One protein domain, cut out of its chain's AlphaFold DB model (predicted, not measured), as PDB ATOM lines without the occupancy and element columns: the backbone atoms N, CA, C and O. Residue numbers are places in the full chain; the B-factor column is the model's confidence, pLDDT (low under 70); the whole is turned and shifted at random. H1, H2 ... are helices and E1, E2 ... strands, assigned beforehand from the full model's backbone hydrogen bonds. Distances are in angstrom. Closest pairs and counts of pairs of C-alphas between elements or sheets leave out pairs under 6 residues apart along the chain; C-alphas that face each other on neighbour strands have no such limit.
ATOM      1  N   ILE A  11      -1.544  20.614  -4.645       96.44
ATOM      2  CA  ILE A  11      -2.775  19.964  -5.095       96.44
ATOM      3  C   ILE A  11      -2.479  18.543  -5.560       96.44
ATOM      4  O   ILE A  11      -1.488  18.274  -6.245       96.44
ATOM      5  N   LEU A  12      -3.382  17.641  -5.196       96.25
ATOM      6  CA  LEU A  12      -3.440  16.271  -5.674       96.25
ATOM      7  C   LEU A  12      -4.647  16.086  -6.584       96.25
ATOM      8  O   LEU A  12      -5.659  16.765  -6.409       96.25
ATOM      9  N   HIS A  13      -4.579  15.115  -7.483       96.38
ATOM     10  CA  HIS A  13      -5.750  14.636  -8.209       96.38
ATOM     11  C   HIS A  13      -5.820  13.109  -8.196       96.38
ATOM     12  O   HIS A  13      -4.787  12.435  -8.169       96.38
ATOM     13  N   ASP A  14      -7.032  12.563  -8.220       95.69
ATOM     14  CA  ASP A  14      -7.260  11.134  -8.447       95.69
ATOM     15  C   ASP A  14      -7.664  10.848  -9.906       95.69
ATOM     16  O   ASP A  14      -7.736  11.744 -10.755       95.69
ATOM     17  N   GLU A  15      -7.872   9.573 -10.216       93.00
ATOM     18  CA  GLU A  15      -8.319   9.076 -11.517       93.00
ATOM     19  C   GLU A  15      -9.798   9.362 -11.820       93.00
ATOM     20  O   GLU A  15     -10.233   9.202 -12.961       93.00
ATOM     21  N   TYR A  16     -10.570   9.795 -10.821       92.62
ATOM     22  CA  TYR A  16     -12.004  10.076 -10.926       92.62
ATOM     23  C   TYR A  16     -12.301  11.566 -11.145       92.62
ATOM     24  O   TYR A  16     -13.464  11.953 -11.238       92.62
ATOM     25  N   GLY A  17     -11.262  12.396 -11.253       90.50
ATOM     26  CA  GLY A  17     -11.384  13.834 -11.472       90.50
ATOM     27  C   GLY A  17     -11.608  14.640 -10.193       90.50
ATOM     28  O   GLY A  17     -11.943  15.820 -10.281       90.50
ATOM     29  N   ASN A  18     -11.413  14.044  -9.012       93.25
ATOM     30  CA  ASN A  18     -11.411  14.809  -7.773       93.25
ATOM     31  C   ASN A  18     -10.048  15.450  -7.552       93.25
ATOM     32  O   ASN A  18      -9.001  14.844  -7.798       93.25
ATOM     33  N   TYR A  19     -10.082  16.656  -6.997       96.25
ATOM     34  CA  TYR A  19      -8.898  17.377  -6.567       96.25
ATOM     35  C   TYR A  19      -8.872  17.495  -5.047       96.25
ATOM     36  O   TYR A  19      -9.905  17.683  -4.397       96.25
ATOM     37  N   TYR A  20      -7.672  17.415  -4.486       96.06
ATOM     38  CA  TYR A  20      -7.435  17.517  -3.055       96.06
ATOM     39  C   TYR A  20      -6.340  18.536  -2.780       96.06
ATOM     40  O   TYR A  20      -5.408  18.674  -3.565       96.06
ATOM     41  N   GLU A  21      -6.427  19.228  -1.654       95.06
ATOM     42  CA  GLU A  21      -5.361  20.093  -1.163       95.06
ATOM     43  C   GLU A  21      -4.645  19.419   0.006       95.06
ATOM     44  O   GLU A  21      -5.291  18.860   0.896       95.06
ATOM     45  N   VAL A  22      -3.313  19.482   0.006       95.12
ATOM     46  CA  VAL A  22      -2.479  19.019   1.118       95.12
ATOM     47  C   VAL A  22      -2.576  20.012   2.272       95.12
ATOM     48  O   VAL A  22      -2.229  21.181   2.122       95.12
ATOM     49  N   LEU A  23      -2.997  19.535   3.435       92.56
ATOM     50  CA  LEU A  23      -3.131  20.335   4.650       92.56
ATOM     51  C   LEU A  23      -1.955  20.172   5.598       92.56
ATOM     52  O   LEU A  23      -1.553  21.137   6.232       92.56
ATOM     53  N   ALA A  24      -1.405  18.962   5.682       93.19
ATOM     54  CA  ALA A  24      -0.228  18.682   6.487       93.19
ATOM     55  C   ALA A  24       0.653  17.640   5.801       93.19
ATOM     56  O   ALA A  24       0.168  16.720   5.132       93.19
ATOM     57  N   VAL A  25       1.966  17.772   5.994       95.25
ATOM     58  CA  VAL A  25       2.967  16.828   5.485       95.25
ATOM     59  C   VAL A  25       3.688  16.176   6.652       95.25
ATOM     60  O   VAL A  25       4.488  16.810   7.339       95.25
ATOM     61  N   GLN A  26       3.456  14.881   6.845       95.19
ATOM     62  CA  GLN A  26       4.134  14.100   7.870       95.19
ATOM     63  C   GLN A  26       5.440  13.530   7.308       95.19
ATOM     64  O   GLN A  26       5.454  12.807   6.301       95.19
ATOM     65  N   LYS A  27       6.552  13.856   7.973       94.50
ATOM     66  CA  LYS A  27       7.904  13.449   7.576       94.50
ATOM     67  C   LYS A  27       8.568  12.583   8.639       94.50
ATOM     68  O   LYS A  27       8.366  12.776   9.832       94.50
ATOM     69  N   ASP A  28       9.397  11.662   8.171       91.88
ATOM     70  CA  ASP A  28      10.332  10.868   8.963       91.88
ATOM     71  C   ASP A  28      11.745  11.176   8.451       91.88
ATOM     72  O   ASP A  28      12.136  10.764   7.350       91.88
ATOM     73  N   GLY A  29      12.461  12.022   9.197       89.81
ATOM     74  CA  GLY A  29      13.652  12.714   8.702       89.81
ATOM     75  C   GLY A  29      13.326  13.572   7.474       89.81
ATOM     76  O   GLY A  29      12.372  14.348   7.482       89.81
ATOM     77  N   ASP A  30      14.083  13.388   6.393       87.38
ATOM     78  CA  ASP A  30      13.881  14.112   5.129       87.38
ATOM     79  C   ASP A  30      12.844  13.460   4.199       87.38
ATOM     80  O   ASP A  30      12.614  13.943   3.088       87.38
ATOM     81  N   LYS A  31      12.227  12.343   4.612       92.69
ATOM     82  CA  LYS A  31      11.297  11.587   3.769       92.69
ATOM     83  C   LYS A  31       9.850  11.845   4.156       92.69
ATOM     84  O   LYS A  31       9.452  11.628   5.297       92.69
ATOM     85  N   VAL A  32       9.045  12.218   3.174       94.75
ATOM     86  CA  VAL A  32       7.590  12.287   3.277       94.75
ATOM     87  C   VAL A  32       7.034  10.875   3.431       94.75
ATOM     88  O   VAL A  32       7.356   9.979   2.645       94.75
ATOM     89  N   LYS A  33       6.219  10.681   4.471       95.94
ATOM     90  CA  LYS A  33       5.595   9.399   4.820       95.94
ATOM     91  C   LYS A  33       4.091   9.434   4.693       95.94
ATOM     92  O   LYS A  33       3.515   8.435   4.272       95.94
ATOM     93  N   ALA A  34       3.475  10.551   5.055       96.38
ATOM     94  CA  ALA A  34       2.044  10.702   4.924       96.38
ATOM     95  C   ALA A  34       1.641  12.141   4.622       96.38
ATOM     96  O   ALA A  34       2.379  13.084   4.916       96.38
ATOM     97  N   LEU A  35       0.457  12.279   4.046       96.50
ATOM     98  CA  LEU A  35      -0.189  13.548   3.766       96.50
ATOM     99  C   LEU A  35      -1.581  13.529   4.371       96.50
ATOM    100  O   LEU A  35      -2.318  12.555   4.204       96.50
ATOM    101  N   GLU A  36      -1.942  14.623   5.021       94.81
ATOM    102  CA  GLU A  36      -3.332  14.911   5.344       94.81
ATOM    103  C   GLU A  36      -3.895  15.801   4.250       94.81
ATOM    104  O   GLU A  36      -3.269  16.794   3.868       94.81
ATOM    105  N   VAL A  37      -5.044  15.419   3.704       94.94
ATOM    106  CA  VAL A  37      -5.609  16.062   2.517       94.94
ATOM    107  C   VAL A  37      -7.084  16.353   2.717       94.94
ATOM    108  O   VAL A  37      -7.791  15.614   3.398       94.94
ATOM    109  N   THR A  38      -7.578  17.404   2.079       93.19
ATOM    110  CA  THR A  38      -9.016  17.673   1.987       93.19
ATOM    111  C   THR A  38      -9.447  17.727   0.539       93.19
ATOM    112  O   THR A  38      -8.733  18.265  -0.302       93.19
ATOM    113  N   ASN A  39     -10.634  17.212   0.240       93.69
ATOM    114  CA  ASN A  39     -11.233  17.382  -1.075       93.69
ATOM    115  C   ASN A  39     -11.561  18.871  -1.297       93.69
ATOM    116  O   ASN A  39     -12.192  19.510  -0.447       93.69
ATOM    117  N   LEU A  40     -11.106  19.419  -2.424       92.94
ATOM    118  CA  LEU A  40     -11.220  20.843  -2.742       92.94
ATOM    119  C   LEU A  40     -12.673  21.284  -2.934       92.94
ATOM    120  O   LEU A  40     -13.054  22.340  -2.437       92.94
ATOM    121  N   PHE A  41     -13.502  20.461  -3.579       91.75
ATOM    122  CA  PHE A  41     -14.918  20.772  -3.780       91.75
ATOM    123  C   PHE A  41     -15.652  20.903  -2.441       91.75
ATOM    124  O   PHE A  41     -16.376  21.876  -2.211       91.75
ATOM    125  N   PHE A  42     -15.432  19.954  -1.523       89.00
ATOM    126  CA  PHE A  42     -16.025  20.030  -0.187       89.00
ATOM    127  C   PHE A  42     -15.492  21.229   0.598       89.00
ATOM    128  O   PHE A  42     -16.288  21.955   1.190       89.00
ATOM    129  N   LYS A  43     -14.181  21.494   0.550       88.69
ATOM    130  CA  LYS A  43     -13.573  22.653   1.217       88.69
ATOM    131  C   LYS A  43     -14.230  23.971   0.785       88.69
ATOM    132  O   LYS A  43     -14.662  24.746   1.637       88.69
ATOM    133  N   GLU A  44     -14.354  24.211  -0.520       89.31
ATOM    134  CA  GLU A  44     -14.959  25.445  -1.041       89.31
ATOM    135  C   GLU A  44     -16.473  25.515  -0.774       89.31
ATOM    136  O   GLU A  44     -17.008  26.591  -0.488       89.31
ATOM    137  N   THR A  45     -17.166  24.371  -0.765       87.69
ATOM    138  CA  THR A  45     -18.577  24.288  -0.350       87.69
ATOM    139  C   THR A  45     -18.757  24.736   1.101       87.69
ATOM    140  O   THR A  45     -19.586  25.607   1.379       87.69
ATOM    141  N   PHE A  46     -17.959  24.194   2.029       84.75
ATOM    142  CA  PHE A  46     -18.023  24.569   3.444       84.75
ATOM    143  C   PHE A  46     -17.647  26.028   3.664       84.75
ATOM    144  O   PHE A  46     -18.325  26.715   4.419       84.75
ATOM    145  N   LYS A  47     -16.623  26.525   2.967       83.56
ATOM    146  CA  LYS A  47     -16.226  27.935   3.026       83.56
ATOM    147  C   LYS A  47     -17.348  28.869   2.563       83.56
ATOM    148  O   LYS A  47     -17.614  29.870   3.223       83.56
ATOM    149  N   THR A  48     -18.038  28.522   1.475       82.06
ATOM    150  CA  THR A  48     -19.181  29.295   0.957       82.06
ATOM    151  C   THR A  48     -20.324  29.340   1.971       82.06
ATOM    152  O   THR A  48     -20.848  30.411   2.269       82.06
ATOM    153  N   GLN A  49     -20.673  28.187   2.550       78.69
ATOM    154  CA  GLN A  49     -21.726  28.084   3.564       78.69
ATOM    155  C   GLN A  49     -21.357  28.808   4.868       78.69
ATOM    156  O   GLN A  49     -22.179  29.534   5.421       78.69
ATOM    157  N   ALA A  50     -20.113  28.669   5.338       78.19
ATOM    158  CA  ALA A  50     -19.617  29.337   6.542       78.19
ATOM    159  C   ALA A  50     -19.603  30.868   6.401       78.19
ATOM    160  O   ALA A  50     -19.868  31.578   7.368       78.19
ATOM    161  N   ALA A  51     -19.359  31.383   5.192       78.81
ATOM    162  CA  ALA A  51     -19.438  32.811   4.887       78.81
ATOM    163  C   ALA A  51     -20.883  33.350   4.781       78.81
ATOM    164  O   ALA A  51     -21.072  34.531   4.491       78.81
ATOM    165  N   GLY A  52     -21.904  32.507   4.989       77.94
ATOM    166  CA  GLY A  52     -23.314  32.874   4.835       77.94
ATOM    167  C   GLY A  52     -23.758  33.027   3.376       77.94
ATOM    168  O   GLY A  52     -24.794  33.636   3.115       77.94
ATOM    169  N   GLY A  53     -22.971  32.512   2.426       74.44
ATOM    170  CA  GLY A  53     -23.293  32.527   1.004       74.44
ATOM    171  C   GLY A  53     -24.297  31.440   0.619       74.44
ATOM    172  O   GLY A  53     -24.341  30.361   1.214       74.44
ATOM    173  N   GLU A  54     -25.091  31.707  -0.417       80.81
ATOM    174  CA  GLU A  54     -25.932  30.683  -1.036       80.81
ATOM    175  C   GLU A  54     -25.050  29.680  -1.790       80.81
ATOM    176  O   GLU A  54     -24.116  30.058  -2.500       80.81
ATOM    177  N   PHE A  55     -25.317  28.385  -1.614       82.81
ATOM    178  CA  PHE A  55     -24.583  27.356  -2.342       82.81
ATOM    179  C   PHE A  55     -24.930  27.421  -3.831       82.81
ATOM    180  O   PHE A  55     -26.086  27.253  -4.215       82.81
ATOM    181  N   SER A  56     -23.907  27.575  -4.667       88.75
ATOM    182  CA  SER A  56     -23.995  27.372  -6.109       88.75
ATOM    183  C   SER A  56     -22.882  26.431  -6.554       88.75
ATOM    184  O   SER A  56     -21.702  26.665  -6.287       88.75
ATOM    185  N   ALA A  57     -23.251  25.348  -7.242       87.88
ATOM    186  CA  ALA A  57     -22.277  24.398  -7.771       87.88
ATOM    187  C   ALA A  57     -21.296  25.087  -8.736       87.88
ATOM    188  O   ALA A  57     -20.097  24.835  -8.663       87.88
ATOM    189  N   ASP A  58     -21.784  26.013  -9.567       89.69
ATOM    190  CA  ASP A  58     -20.953  26.752 -10.518       89.69
ATOM    191  C   ASP A  58     -19.941  27.656  -9.811       89.69
ATOM    192  O   ASP A  58     -18.783  27.723 -10.224       89.69
ATOM    193  N   SER A  59     -20.331  28.320  -8.715       88.69
ATOM    194  CA  SER A  59     -19.401  29.167  -7.957       88.69
ATOM    195  C   SER A  59     -18.344  28.341  -7.228       88.69
ATOM    196  O   SER A  59     -17.181  28.735  -7.185       88.69
ATOM    197  N   VAL A  60     -18.726  27.181  -6.683       90.50
ATOM    198  CA  VAL A  60     -17.790  26.251  -6.033       90.50
ATOM    199  C   VAL A  60     -16.802  25.683  -7.054       90.50
ATOM    200  O   VAL A  60     -15.601  25.645  -6.793       90.50
ATOM    201  N   LEU A  61     -17.282  25.292  -8.239       91.75
ATOM    202  CA  LEU A  61     -16.425  24.826  -9.329       91.75
ATOM    203  C   LEU A  61     -15.485  25.928  -9.826       91.75
ATOM    204  O   LEU A  61     -14.307  25.655 -10.053       91.75
ATOM    205  N   ALA A  62     -15.965  27.168  -9.953       93.25
ATOM    206  CA  ALA A  62     -15.128  28.311 -10.308       93.25
ATOM    207  C   ALA A  62     -14.012  28.533  -9.273       93.25
ATOM    208  O   ALA A  62     -12.844  28.580  -9.648       93.25
ATOM    209  N   ALA A  63     -14.342  28.554  -7.977       91.31
ATOM    210  CA  ALA A  63     -13.360  28.710  -6.903       91.31
ATOM    211  C   ALA A  63     -12.317  27.575  -6.885       91.31
ATOM    212  O   ALA A  63     -11.121  27.821  -6.708       91.31
ATOM    213  N   MET A  64     -12.746  26.331  -7.121       93.56
ATOM    214  CA  MET A  64     -11.839  25.188  -7.245       93.56
ATOM    215  C   MET A  64     -10.901  25.332  -8.454       93.56
ATOM    216  O   MET A  64      -9.696  25.112  -8.327       93.56
ATOM    217  N   ASN A  65     -11.430  25.728  -9.613       94.25
ATOM    218  CA  ASN A  65     -10.633  25.942 -10.824       94.25
ATOM    219  C   ASN A  65      -9.629  27.087 -10.650       94.25
ATOM    220  O   ASN A  65      -8.472  26.942 -11.044       94.25
ATOM    221  N   ASP A  66     -10.030  28.182 -10.003       94.94
ATOM    222  CA  ASP A  66      -9.138  29.292  -9.666       94.94
ATOM    223  C   ASP A  66      -7.993  28.818  -8.770       94.94
ATOM    224  O   ASP A  66      -6.832  29.176  -8.984       94.94
ATOM    225  N   ARG A  67      -8.288  27.953  -7.794       92.94
ATOM    226  CA  ARG A  67      -7.270  27.374  -6.916       92.94
ATOM    227  C   ARG A  67      -6.271  26.504  -7.682       92.94
ATOM    228  O   ARG A  67      -5.065  26.623  -7.464       92.94
ATOM    229  N   ILE A  68      -6.751  25.671  -8.605       93.25
ATOM    230  CA  ILE A  68      -5.898  24.859  -9.486       93.25
ATOM    231  C   ILE A  68      -5.019  25.760 -10.361       93.25
ATOM    232  O   ILE A  68      -3.806  25.551 -10.442       93.25
ATOM    233  N   ALA A  69      -5.603  26.800 -10.958       95.00
ATOM    234  CA  ALA A  69      -4.887  27.752 -11.797       95.00
ATOM    235  C   ALA A  69      -3.793  28.500 -11.018       95.00
ATOM    236  O   ALA A  69      -2.692  28.675 -11.537       95.00
ATOM    237  N   GLN A  70      -4.040  28.888  -9.764       93.88
ATOM    238  CA  GLN A  70      -3.029  29.520  -8.904       93.88
ATOM    239  C   GLN A  70      -1.811  28.617  -8.676       93.88
ATOM    240  O   GLN A  70      -0.675  29.082  -8.744       93.88
ATOM    241  N   VAL A  71      -2.027  27.323  -8.425       92.88
ATOM    242  CA  VAL A  71      -0.938  26.353  -8.225       92.88
ATOM    243  C   VAL A  71      -0.137  26.157  -9.510       92.88
ATOM    244  O   VAL A  71       1.094  26.141  -9.467       92.88
ATOM    245  N   GLN A  72      -0.813  26.103 -10.659       92.19
ATOM    246  CA  GLN A  72      -0.157  26.039 -11.966       92.19
ATOM    247  C   GLN A  72       0.658  27.305 -12.272       92.19
ATOM    248  O   GLN A  72       1.797  27.200 -12.717       92.19
ATOM    249  N   GLN A  73       0.112  28.494 -11.992       94.00
ATOM    250  CA  GLN A  73       0.811  29.777 -12.154       94.00
ATOM    251  C   GLN A  73       2.027  29.901 -11.232       94.00
ATOM    252  O   GLN A  73       3.022  30.513 -11.607       94.00
ATOM    253  N   ALA A  74       1.968  29.301 -10.043       91.56
ATOM    254  CA  ALA A  74       3.086  29.223  -9.109       91.56
ATOM    255  C   ALA A  74       4.127  28.147  -9.485       91.56
ATOM    256  O   ALA A  74       5.014  27.857  -8.678       91.56
ATOM    257  N   GLU A  75       3.993  27.524 -10.664       91.31
ATOM    258  CA  GLU A  75       4.843  26.438 -11.166       91.31
ATOM    259  C   GLU A  75       4.965  25.266 -10.176       91.31
ATOM    260  O   GLU A  75       5.971  24.552 -10.118       91.31
ATOM    261  N   ARG A  76       3.925  25.058  -9.358       93.19
ATOM    262  CA  ARG A  76       3.858  23.935  -8.428       93.19
ATOM    263  C   ARG A  76       3.280  22.712  -9.141       93.19
ATOM    264  O   ARG A  76       2.310  22.832  -9.890       93.19
ATOM    265  N   PRO A  77       3.859  21.524  -8.920       92.19
ATOM    266  CA  PRO A  77       3.325  20.297  -9.489       92.19
ATOM    267  C   PRO A  77       1.958  19.968  -8.886       92.19
ATOM    268  O   PRO A  77       1.744  20.106  -7.683       92.19
ATOM    269  N   ILE A  78       1.061  19.470  -9.737       94.50
ATOM    270  CA  ILE A  78      -0.153  18.780  -9.305       94.50
ATOM    271  C   ILE A  78       0.164  17.288  -9.329       94.50
ATOM    272  O   ILE A  78       0.555  16.750 -10.367       94.50
ATOM    273  N   TYR A  79       0.056  16.631  -8.180       95.31
ATOM    274  CA  TYR A  79       0.490  15.248  -8.016       95.31
ATOM    275  C   TYR A  79      -0.667  14.268  -8.215       95.31
ATOM    276  O   TYR A  79      -1.757  14.467  -7.683       95.31
ATOM    277  N   ALA A  80      -0.426  13.166  -8.921       95.75
ATOM    278  CA  ALA A  80      -1.390  12.076  -8.982       95.75
ATOM    279  C   ALA A  80      -1.385  11.294  -7.659       95.75
ATOM    280  O   ALA A  80      -0.330  10.880  -7.165       95.75
ATOM    281  N   LEU A  81      -2.565  11.051  -7.092       95.06
ATOM    282  CA  LEU A  81      -2.724  10.335  -5.824       95.06
ATOM    283  C   LEU A  81      -2.222   8.884  -5.942       95.06
ATOM    284  O   LEU A  81      -1.537   8.388  -5.047       95.06
ATOM    285  N   GLY A  82      -2.445   8.247  -7.097       94.31
ATOM    286  CA  GLY A  82      -1.895   6.928  -7.419       94.31
ATOM    287  C   GLY A  82      -0.364   6.869  -7.348       94.31
ATOM    288  O   GLY A  82       0.187   5.944  -6.749       94.31
ATOM    289  N   ASP A  83       0.336   7.883  -7.865       94.38
ATOM    290  CA  ASP A  83       1.803   7.926  -7.821       94.38
ATOM    291  C   ASP A  83       2.322   8.058  -6.380       94.38
ATOM    292  O   ASP A  83       3.339   7.457  -6.021       94.38
ATOM    293  N   LEU A  84       1.629   8.822  -5.529       94.25
ATOM    294  CA  LEU A  84       1.978   8.965  -4.112       94.25
ATOM    295  C   LEU A  84       1.849   7.630  -3.369       94.25
ATOM    296  O   LEU A  84       2.771   7.227  -2.653       94.25
ATOM    297  N   LEU A  85       0.755   6.903  -3.612       93.06
ATOM    298  CA  LEU A  85       0.526   5.577  -3.037       93.06
ATOM    299  C   LEU A  85       1.585   4.565  -3.502       93.06
ATOM    300  O   LEU A  85       2.135   3.829  -2.678       93.06
ATOM    301  N   MET A  86       1.954   4.570  -4.790       93.62
ATOM    302  CA  MET A  86       3.037   3.720  -5.317       93.62
ATOM    303  C   MET A  86       4.393   4.020  -4.661       93.62
ATOM    304  O   MET A  86       5.206   3.116  -4.459       93.62
ATOM    305  N   ASN A  87       4.623   5.274  -4.264       92.25
ATOM    306  CA  ASN A  87       5.818   5.707  -3.539       92.25
ATOM    307  C   ASN A  87       5.728   5.495  -2.015       92.25
ATOM    308  O   ASN A  87       6.599   5.964  -1.279       92.25
ATOM    309  N   ARG A  88       4.724   4.743  -1.536       94.12
ATOM    310  CA  ARG A  88       4.491   4.424  -0.116       94.12
ATOM    311  C   ARG A  88       4.271   5.659   0.761       94.12
ATOM    312  O   ARG A  88       4.645   5.650   1.934       94.12
ATOM    313  N   ILE A  89       3.679   6.707   0.194       95.81
ATOM    314  CA  ILE A  89       3.200   7.865   0.946       95.81
ATOM    315  C   ILE A  89       1.738   7.593   1.305       95.81
ATOM    316  O   ILE A  89       0.899   7.433   0.419       95.81
ATOM    317  N   ALA A  90       1.438   7.491   2.598       95.38
ATOM    318  CA  ALA A  90       0.077   7.295   3.083       95.38
ATOM    319  C   ALA A  90      -0.753   8.571   2.893       95.38
ATOM    320  O   ALA A  90      -0.252   9.680   3.068       95.38
ATOM    321  N   ILE A  91      -2.030   8.415   2.559       94.75
ATOM    322  CA  ILE A  91      -2.948   9.537   2.362       94.75
ATOM    323  C   ILE A  91      -4.074   9.420   3.381       94.75
ATOM    324  O   ILE A  91      -4.792   8.420   3.408       94.75
ATOM    325  N   TYR A  92      -4.226  10.449   4.206       93.50
ATOM    326  CA  TYR A  92      -5.301  10.580   5.176       93.50
ATOM    327  C   TYR A  92      -6.234  11.695   4.713       93.50
ATOM    328  O   TYR A  92      -5.918  12.878   4.826       93.50
ATOM    329  N   ALA A  93      -7.379  11.320   4.147       88.50
ATOM    330  CA  ALA A  93      -8.408  12.287   3.798       88.50
ATOM    331  C   ALA A  93      -9.125  12.763   5.066       88.50
ATOM    332  O   ALA A  93      -9.511  11.947   5.907       88.50
ATOM    333  N   MET A  94      -9.309  14.077   5.196       84.56
ATOM    334  CA  MET A  94     -10.076  14.644   6.295       84.56
ATOM    335  C   MET A  94     -11.517  14.138   6.247       84.56
ATOM    336  O   MET A  94     -12.144  14.057   5.189       84.56
ATOM    337  N   ASP A  95     -12.037  13.815   7.425       76.94
ATOM    338  CA  ASP A  95     -13.421  13.420   7.619       76.94
ATOM    339  C   ASP A  95     -14.353  14.619   7.398       76.94
ATOM    340  O   ASP A  95     -14.568  15.436   8.293       76.94
ATOM    341  N   VAL A  96     -14.923  14.705   6.195       70.12
ATOM    342  CA  VAL A  96     -15.843  15.778   5.780       70.12
ATOM    343  C   VAL A  96     -17.162  15.795   6.556       70.12
ATOM    344  O   VAL A  96     -17.950  16.723   6.401       70.12
TER     345      VAL A  96
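AT A GLANCE: This is residues 11 to 96 of the 105 residues of an uncharacterized protein of Planomicrobium sp. YIM 101495 (UniProt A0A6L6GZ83). A strongly twisted, curled sheet of five strands, with the long hairpin of E2 and E3 reaching out at one end of the domain, has the long helix H2 slanting over E1 and E2 on one face and the short helix H3 on the opposite face. H1 runs on from the end of E3 beyond the strands, and after a turn at residues 51 to 56 H2 folds back toward the sheet and leads to E4. The printed part has 86 residues with five named strands and three named helices, in the order E1 E2 E3 H1 H2 E4 H3 E5; the class is mixed, helices and strands. The mixed sheet has the order E4 E1 E2 E3 E5, parallel between E4 and E1 and between E3 and E5, antiparallel elsewhere. The whole is elongated, 44 by 27 by 23 A, and only just compact, close to loose, with a radius of gyration of the C-alphas of 14.0 A.

IN THESE COORDINATES: The longest strand is E2, residues 19 to 28, 25.6 A from first to last C-alpha; it bends by 62 degrees at residue 23. E3, residues 31 to 39, is 23.8 A long. E1 is residues 11 to 13, beginning at C-alpha 11 at (-2.775, 19.964, -5.095). E4 is residues 78 to 80, and E5 is residues 90 to 93, ending at C-alpha 93 at (-8.408, 12.287, 3.798). The longest helix, H2, is residues 57 to 73, 24.1 A, with C-alpha 57 at (-22.277, 24.398, -7.771). H1 is residues 40 to 50, 15.1 A, and H3 is residues 81 to 86, 8.8 A.

HOW THE PARTS SIT: E1, E2 and E3 form a meander, each strand the antiparallel neighbour of the one before; E1 and E2 are a hairpin, and so are E2 and E3. Between E2 and E3, N 23 and O 36 are 2.8 A apart, and N 33 and O 26 are 2.9 A apart, within hydrogen-bond range. E1 is beside the residues of E2 before its bend: N 12 and O 20 are 2.8 A apart, and the directions of the two strands stand at 112 degrees. The edge strands are parallel to their neighbours: N 79 of E4 and O 11 of E1 are 3.0 A apart, N 92 of E5 and O 35 of E3 2.8 A. E3, H1, H2 and E4 make a split strand-helix-strand unit, two strands running the same way with helices between them in the chain and E1 and E2 between them in the sheet; its crossover is right-handed. H2 is on the sheet at a height of 11.0 A, over E1 and E2, slantwise at 55 degrees to E1 on the local plane; the closest C-alphas of H2 and E1 are those of Ile 68 and Ile 11, 7.3 A apart. H1 is on the same face, over none of the strands, at a height of 4.2 A, only just above the sheet's level. H1 and H2 touch, H2 with residues 60 to 64 alone; the closest C-alphas are those of Glu 44 and Val 60, 5.8 A, at a steep tilt of 57 degrees, opposite ways. H3 is on the opposite face at a height of 8.0 A, only just over none of the strands, with 2 of its C-alphas falling on E3; it is apart from H1 and H2. In H1, H2 and H3 every O i to N i+4 pair is within hydrogen-bond range.

THE WHOLE: The two C-alphas farthest apart are those of Gly 29, in the link from E2 to E3, and Glu 54, in the link from H1 to H2, at 44.5 A. The printed part has no cut and no long link. The mean pLDDT of the printed part is 91.1, and no printed residue is under 70.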